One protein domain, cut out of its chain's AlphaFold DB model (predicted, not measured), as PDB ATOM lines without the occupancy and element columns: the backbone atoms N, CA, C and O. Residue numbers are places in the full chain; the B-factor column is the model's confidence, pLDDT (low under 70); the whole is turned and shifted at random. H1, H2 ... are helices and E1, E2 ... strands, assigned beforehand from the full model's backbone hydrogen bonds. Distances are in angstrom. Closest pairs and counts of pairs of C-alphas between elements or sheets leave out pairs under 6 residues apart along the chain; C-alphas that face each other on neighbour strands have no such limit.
ATOM      1  N   LEU A 101     -33.478  35.656  38.927       78.62
ATOM      2  CA  LEU A 101     -34.353  36.309  37.954       78.62
ATOM      3  C   LEU A 101     -34.001  35.864  36.524       78.62
ATOM      4  O   LEU A 101     -32.849  35.508  36.270       78.62
ATOM      5  N   PRO A 102     -34.935  35.931  35.551       80.56
ATOM      6  CA  PRO A 102     -34.700  35.436  34.187       80.56
ATOM      7  C   PRO A 102     -33.465  36.031  33.493       80.56
ATOM      8  O   PRO A 102     -32.863  35.407  32.624       80.56
ATOM      9  N   TRP A 103     -33.073  37.241  33.892       79.06
ATOM     10  CA  TRP A 103     -31.900  37.950  33.389       79.06
ATOM     11  C   TRP A 103     -30.618  37.673  34.190       79.06
ATOM     12  O   TRP A 103     -29.594  38.274  33.886       79.06
ATOM     13  N   MET A 104     -30.624  36.791  35.190       81.50
ATOM     14  CA  MET A 104     -29.450  36.414  35.986       81.50
ATOM     15  C   MET A 104     -28.918  35.041  35.564       81.50
ATOM     16  O   MET A 104     -29.590  34.018  35.681       81.50
ATOM     17  N   LYS A 105     -27.658  34.986  35.134       83.94
ATOM     18  CA  LYS A 105     -26.935  33.744  34.833       83.94
ATOM     19  C   LYS A 105     -26.085  33.334  36.026       83.94
ATOM     20  O   LYS A 105     -25.034  33.930  36.258       83.94
ATOM     21  N   LEU A 106     -26.530  32.308  36.753       80.81
ATOM     22  CA  LEU A 106     -25.829  31.736  37.908       80.81
ATOM     23  C   LEU A 106     -24.966  30.530  37.505       80.81
ATOM     24  O   LEU A 106     -25.477  29.525  37.012       80.81
ATOM     25  N   ARG A 107     -23.653  30.627  37.746       80.06
ATOM     26  CA  ARG A 107     -22.686  29.509  37.771       80.06
ATOM     27  C   ARG A 107     -21.768  29.669  38.995       80.06
ATOM     28  O   ARG A 107     -22.253  29.908  40.092       80.06
ATOM     29  N   ASP A 108     -20.450  29.595  38.818       79.38
ATOM     30  CA  ASP A 108     -19.446  30.057  39.790       79.38
ATOM     31  C   ASP A 108     -19.494  31.586  39.996       79.38
ATOM     32  O   ASP A 108     -19.100  32.122  41.038       79.38
ATOM     33  N   ARG A 109     -20.015  32.296  38.993       84.38
ATOM     34  CA  ARG A 109     -20.224  33.743  38.956       84.38
ATOM     35  C   ARG A 109     -21.672  34.054  38.567       84.38
ATOM     36  O   ARG A 109     -22.334  33.246  37.918       84.38
ATOM     37  N   VAL A 110     -22.144  35.232  38.959       79.75
ATOM     38  CA  VAL A 110     -23.435  35.816  38.585       79.75
ATOM     39  C   VAL A 110     -23.186  36.917  37.570       79.75
ATOM     40  O   VAL A 110     -22.409  37.833  37.834       79.75
ATOM     41  N   SER A 111     -23.833  36.822  36.411       84.56
ATOM     42  CA  SER A 111     -23.785  37.831  35.343       84.56
ATOM     43  C   SER A 111     -25.187  38.116  34.816       84.56
ATOM     44  O   SER A 111     -26.074  37.269  34.934       84.56
ATOM     45  N   GLY A 112     -25.395  39.299  34.242       81.75
ATOM     46  CA  GLY A 112     -26.622  39.607  33.516       81.75
ATOM     47  C   GLY A 112     -26.688  38.846  32.188       81.75
ATOM     48  O   GLY A 112     -25.672  38.670  31.515       81.75
ATOM     49  N   ASP A 113     -27.871  38.395  31.774       83.12
ATOM     50  CA  ASP A 113     -28.082  37.939  30.406       83.12
ATOM     51  C   ASP A 113     -27.886  39.131  29.453       83.12
ATOM     52  O   ASP A 113     -28.592  40.129  29.586       83.12
ATOM     53  N   PRO A 114     -26.962  39.061  28.481       79.88
ATOM     54  CA  PRO A 114     -26.636  40.202  27.628       79.88
ATOM     55  C   PRO A 114     -27.791  40.623  26.707       79.88
ATOM     56  O   PRO A 114     -27.814  41.760  26.246       79.88
ATOM     57  N   GLY A 115     -28.761  39.741  26.443       82.00
ATOM     58  CA  GLY A 115     -29.959  40.053  25.666       82.00
ATOM     59  C   GLY A 115     -31.074  40.708  26.484       82.00
ATOM     60  O   GLY A 115     -31.930  41.370  25.899       82.00
ATOM     61  N   MET A 116     -31.069  40.560  27.813       82.38
ATOM     62  CA  MET A 116     -32.141  41.043  28.695       82.38
ATOM     63  C   MET A 116     -31.678  42.127  29.674       82.38
ATOM     64  O   MET A 116     -32.329  43.161  29.809       82.38
ATOM     65  N   PHE A 117     -30.549  41.913  30.351       76.62
ATOM     66  CA  PHE A 117     -30.078  42.748  31.454       76.62
ATOM     67  C   PHE A 117     -29.903  44.227  31.079       76.62
ATOM     68  O   PHE A 117     -30.421  45.057  31.823       76.62
ATOM     69  N   PRO A 118     -29.305  44.610  29.933       79.69
ATOM     70  CA  PRO A 118     -29.163  46.027  29.587       79.69
ATOM     71  C   PRO A 118     -30.499  46.762  29.434       79.69
ATOM     72  O   PRO A 118     -30.585  47.965  29.652       79.69
ATOM     73  N   GLN A 119     -31.564  46.051  29.060       77.88
ATOM     74  CA  GLN A 119     -32.897  46.636  28.905       77.88
ATOM     75  C   GLN A 119     -33.611  46.818  30.248       77.88
ATOM     76  O   GLN A 119     -34.542  47.614  30.327       77.88
ATOM     77  N   ILE A 120     -33.177  46.088  31.278       76.06
ATOM     78  CA  ILE A 120     -33.775  46.067  32.614       76.06
ATOM     79  C   ILE A 120     -32.956  46.938  33.572       76.06
ATOM     80  O   ILE A 120     -33.492  47.876  34.148       76.06
ATOM     81  N   GLY A 121     -31.659  46.650  33.715       70.25
ATOM     82  CA  GLY A 121     -30.756  47.292  34.674       70.25
ATOM     83  C   GLY A 121     -30.226  48.665  34.255       70.25
ATOM     84  O   GLY A 121     -29.773  49.405  35.117       70.25
ATOM     85  N   PHE A 122     -30.301  49.011  32.965       79.44
ATOM     86  CA  PHE A 122     -29.886  50.313  32.409       79.44
ATOM     87  C   PHE A 122     -31.035  50.977  31.634       79.44
ATOM     88  O   PHE A 122     -30.840  51.612  30.590       79.44
ATOM     89  N   ASN A 123     -32.270  50.747  32.087       79.69
ATOM     90  CA  ASN A 123     -33.479  51.192  31.396       79.69
ATOM     91  C   ASN A 123     -33.622  52.726  31.341       79.69
ATOM     92  O   ASN A 123     -34.315  53.235  30.457       79.69
ATOM     93  N   ASP A 124     -32.927  53.432  32.226       83.19
ATOM     94  CA  ASP A 124     -32.836  54.881  32.374       83.19
ATOM     95  C   ASP A 124     -31.752  55.529  31.493       83.19
ATOM     96  O   ASP A 124     -31.764  56.745  31.296       83.19
ATOM     97  N   LEU A 125     -30.842  54.733  30.920       79.00
ATOM     98  CA  LEU A 125     -29.742  55.226  30.092       79.00
ATOM     99  C   LEU A 125     -30.127  55.408  28.619       79.00
ATOM    100  O   LEU A 125     -31.002  54.712  28.080       79.00
ATOM    101  N   SER A 126     -29.398  56.307  27.945       89.62
ATOM    102  CA  SER A 126     -29.454  56.477  26.491       89.62
ATOM    103  C   SER A 126     -29.076  55.170  25.769       89.62
ATOM    104  O   SER A 126     -28.372  54.338  26.343       89.62
ATOM    105  N   PRO A 127     -29.507  54.946  24.512       88.75
ATOM    106  CA  PRO A 127     -29.128  53.739  23.773       88.75
ATOM    107  C   PRO A 127     -27.610  53.551  23.634       88.75
ATOM    108  O   PRO A 127     -27.132  52.421  23.683       88.75
ATOM    109  N   GLU A 128     -26.863  54.650  23.490       87.81
ATOM    110  CA  GLU A 128     -25.400  54.641  23.374       87.81
ATOM    111  C   GLU A 128     -24.741  54.239  24.699       87.81
ATOM    112  O   GLU A 128     -23.954  53.292  24.736       87.81
ATOM    113  N   ASP A 129     -25.134  54.876  25.806       82.50
ATOM    114  CA  ASP A 129     -24.610  54.544  27.134       82.50
ATOM    115  C   ASP A 129     -24.995  53.123  27.544       82.50
ATOM    116  O   ASP A 129     -24.181  52.381  28.085       82.50
ATOM    117  N   ARG A 130     -26.223  52.701  27.239       82.50
ATOM    118  CA  ARG A 130     -26.702  51.343  27.505       82.50
ATOM    119  C   ARG A 130     -25.872  50.294  26.775       82.50
ATOM    120  O   ARG A 130     -25.558  49.272  27.376       82.50
ATOM    121  N   ALA A 131     -25.524  50.530  25.508       80.94
ATOM    122  CA  ALA A 131     -24.669  49.628  24.738       80.94
ATOM    123  C   ALA A 131     -23.258  49.562  25.333       80.94
ATOM    124  O   ALA A 131     -22.741  48.471  25.562       80.94
ATOM    125  N   ARG A 132     -22.680  50.718  25.676       81.06
ATOM    126  CA  ARG A 132     -21.374  50.792  26.334       81.06
ATOM    127  C   ARG A 132     -21.353  50.023  27.660       81.06
ATOM    128  O   ARG A 132     -20.501  49.164  27.866       81.06
ATOM    129  N   TRP A 133     -22.298  50.297  28.557       74.31
ATOM    130  CA  TRP A 133     -22.334  49.652  29.872       74.31
ATOM    131  C   TRP A 133     -22.731  48.176  29.799       74.31
ATOM    132  O   TRP A 133     -22.335  47.411  30.674       74.31
ATOM    133  N   ALA A 134     -23.446  47.742  28.756       74.69
ATOM    134  CA  ALA A 134     -23.684  46.322  28.499       74.69
ATOM    135  C   ALA A 134     -22.388  45.549  28.206       74.69
ATOM    136  O   ALA A 134     -22.291  44.383  28.583       74.69
ATOM    137  N   GLU A 135     -21.405  46.181  27.557       75.81
ATOM    138  CA  GLU A 135     -20.087  45.587  27.292       75.81
ATOM    139  C   GLU A 135     -19.161  45.647  28.516       75.81
ATOM    140  O   GLU A 135     -18.378  44.725  28.746       75.81
ATOM    141  N   GLU A 136     -19.251  46.715  29.317       75.44
ATOM    142  CA  GLU A 136     -18.420  46.903  30.515       75.44
ATOM    143  C   GLU A 136     -18.949  46.148  31.754       75.44
ATOM    144  O   GLU A 136     -18.183  45.854  32.678       75.44
ATOM    145  N   ALA A 137     -20.242  45.808  31.803       72.94
ATOM    146  CA  ALA A 137     -20.832  45.034  32.891       72.94
ATOM    147  C   ALA A 137     -20.286  43.599  32.893       72.94
ATOM    148  O   ALA A 137     -20.539  42.806  31.990       72.94
ATOM    149  N   THR A 138     -19.538  43.258  33.941       76.50
ATOM    150  CA  THR A 138     -18.919  41.936  34.081       76.50
ATOM    151  C   THR A 138     -19.768  41.020  34.970       76.50
ATOM    152  O   THR A 138     -20.962  40.824  34.743       76.50
ATOM    153  N   HIS A 139     -19.164  40.417  35.987       79.75
ATOM    154  CA  HIS A 139     -19.787  39.412  36.833       79.75
ATOM    155  C   HIS A 139     -19.380  39.607  38.289       79.75
ATOM    156  O   HIS A 139     -18.309  40.130  38.599       79.75
ATOM    157  N   THR A 140     -20.194  39.074  39.188       79.56
ATOM    158  CA  THR A 140     -19.939  39.064  40.633       79.56
ATOM    159  C   THR A 140     -19.873  37.619  41.129       79.56
ATOM    160  O   THR A 140     -20.400  36.715  40.489       79.56
ATOM    161  N   SER A 141     -19.172  37.340  42.229       78.38
ATOM    162  CA  SER A 141     -19.092  35.973  42.771       78.38
ATOM    163  C   SER A 141     -20.476  35.451  43.170       78.38
ATOM    164  O   SER A 141     -21.195  36.148  43.881       78.38
ATOM    165  N   ALA A 142     -20.826  34.218  42.786       76.38
ATOM    166  CA  ALA A 142     -22.087  33.598  43.207       76.38
ATOM    167  C   ALA A 142     -22.173  33.394  44.727       76.38
ATOM    168  O   ALA A 142     -23.256  33.477  45.301       76.38
ATOM    169  N   ALA A 143     -21.026  33.229  45.394       74.06
ATOM    170  CA  ALA A 143     -20.963  33.114  46.846       74.06
ATOM    171  C   ALA A 143     -21.491  34.367  47.559       74.06
ATOM    172  O   ALA A 143     -22.056  34.241  48.635       74.06
ATOM    173  N   LEU A 144     -21.367  35.558  46.957       70.12
ATOM    174  CA  LEU A 144     -21.944  36.782  47.521       70.12
ATOM    175  C   LEU A 144     -23.479  36.737  47.530       70.12
ATOM    176  O   LEU A 144     -24.095  37.228  48.466       70.12
ATOM    177  N   PHE A 145     -24.090  36.147  46.500       65.00
ATOM    178  CA  PHE A 145     -25.548  36.101  46.359       65.00
ATOM    179  C   PHE A 145     -26.178  35.069  47.290       65.00
ATOM    180  O   PHE A 145     -27.283  35.292  47.768       65.00
ATOM    181  N   ALA A 146     -25.470  33.969  47.549       69.31
ATOM    182  CA  ALA A 146     -25.913  32.891  48.430       69.31
ATOM    183  C   ALA A 146     -25.475  33.073  49.895       69.31
ATOM    184  O   ALA A 146     -25.874  32.291  50.756       69.31
ATOM    185  N   ALA A 147     -24.618  34.056  50.194       66.38
ATOM    186  CA  ALA A 147     -24.149  34.281  51.553       66.38
ATOM    187  C   ALA A 147     -25.300  34.795  52.434       66.38
ATOM    188  O   ALA A 147     -25.923  35.801  52.084       66.38
ATOM    189  N   PRO A 148     -25.565  34.156  53.587       62.47
ATOM    190  CA  PRO A 148     -26.551  34.655  54.526       62.47
ATOM    191  C   PRO A 148     -26.081  35.983  55.135       62.47
ATOM    192  O   PRO A 148     -24.924  36.133  55.536       62.47
TER     193      PRO A 148
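AT A GLANCE: This is residues 101 to 148 of the 173 residues of an uncharacterized protein of Coniochaeta sp. 2T2.1 (UniProt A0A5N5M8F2). A small, elongated model: a three-stranded antiparallel sheet makes one part, the helices H1 and H2 touch each other to make the other, and short H3 follows E3 at the sheet's end away from H2. The chain leaves the sheet after E2, forms the helix pair and comes back as E3. The printed part has 48 residues, with three named helices and three named strands, E1 E2 H1 H2 E3 H3 along the chain, in the mixed class, helices and strands; the sheet order is E1, E2, E3. It is only just loose, close to compact, with a radius of gyration of the C-alphas of 11.6 A and spans of 35 by 18 by 17 A.

IN THESE COORDINATES: Find C-alpha 104 at (-29.450, 36.414, 35.986), where E1, residues 104 to 106, begins. E2 is residues 109 to 112, 10.2 A long, and E3 is residues 139 to 141. Look next at H2, residues 127 to 136, 14.4 A long from C-alpha 127 at (-29.128, 53.739, 23.773). H1 is residues 117 to 121, and H3, residues 142 to 146, ends at C-alpha 146 at (-25.913, 32.891, 48.430).

HOW THE PARTS SIT: Look at the hairpin E1 and E2, antiparallel at 162 degrees, with N 105 and O 111 2.8 A apart. E3 is antiparallel to E2 at 148 degrees, with N 110 and O 140 2.8 A apart. H3 only grazes the sheet with residues 142 to 145. H1 only grazes it with residues 117 to 121. H1 and H2 touch, closest at the C-alphas of Pro 118 and Ala 134, 5.6 A. H2 is not on the sheet. In H1, H2 and H3 every O i to N i+4 pair is within hydrogen-bond range.

THE WHOLE: The C-alphas farthest apart, of Glu 128 and Pro 148, are 37.0 A apart. The printed part has no cut, and its links are tight. Residues 145 to 148 are under 70 in pLDDT.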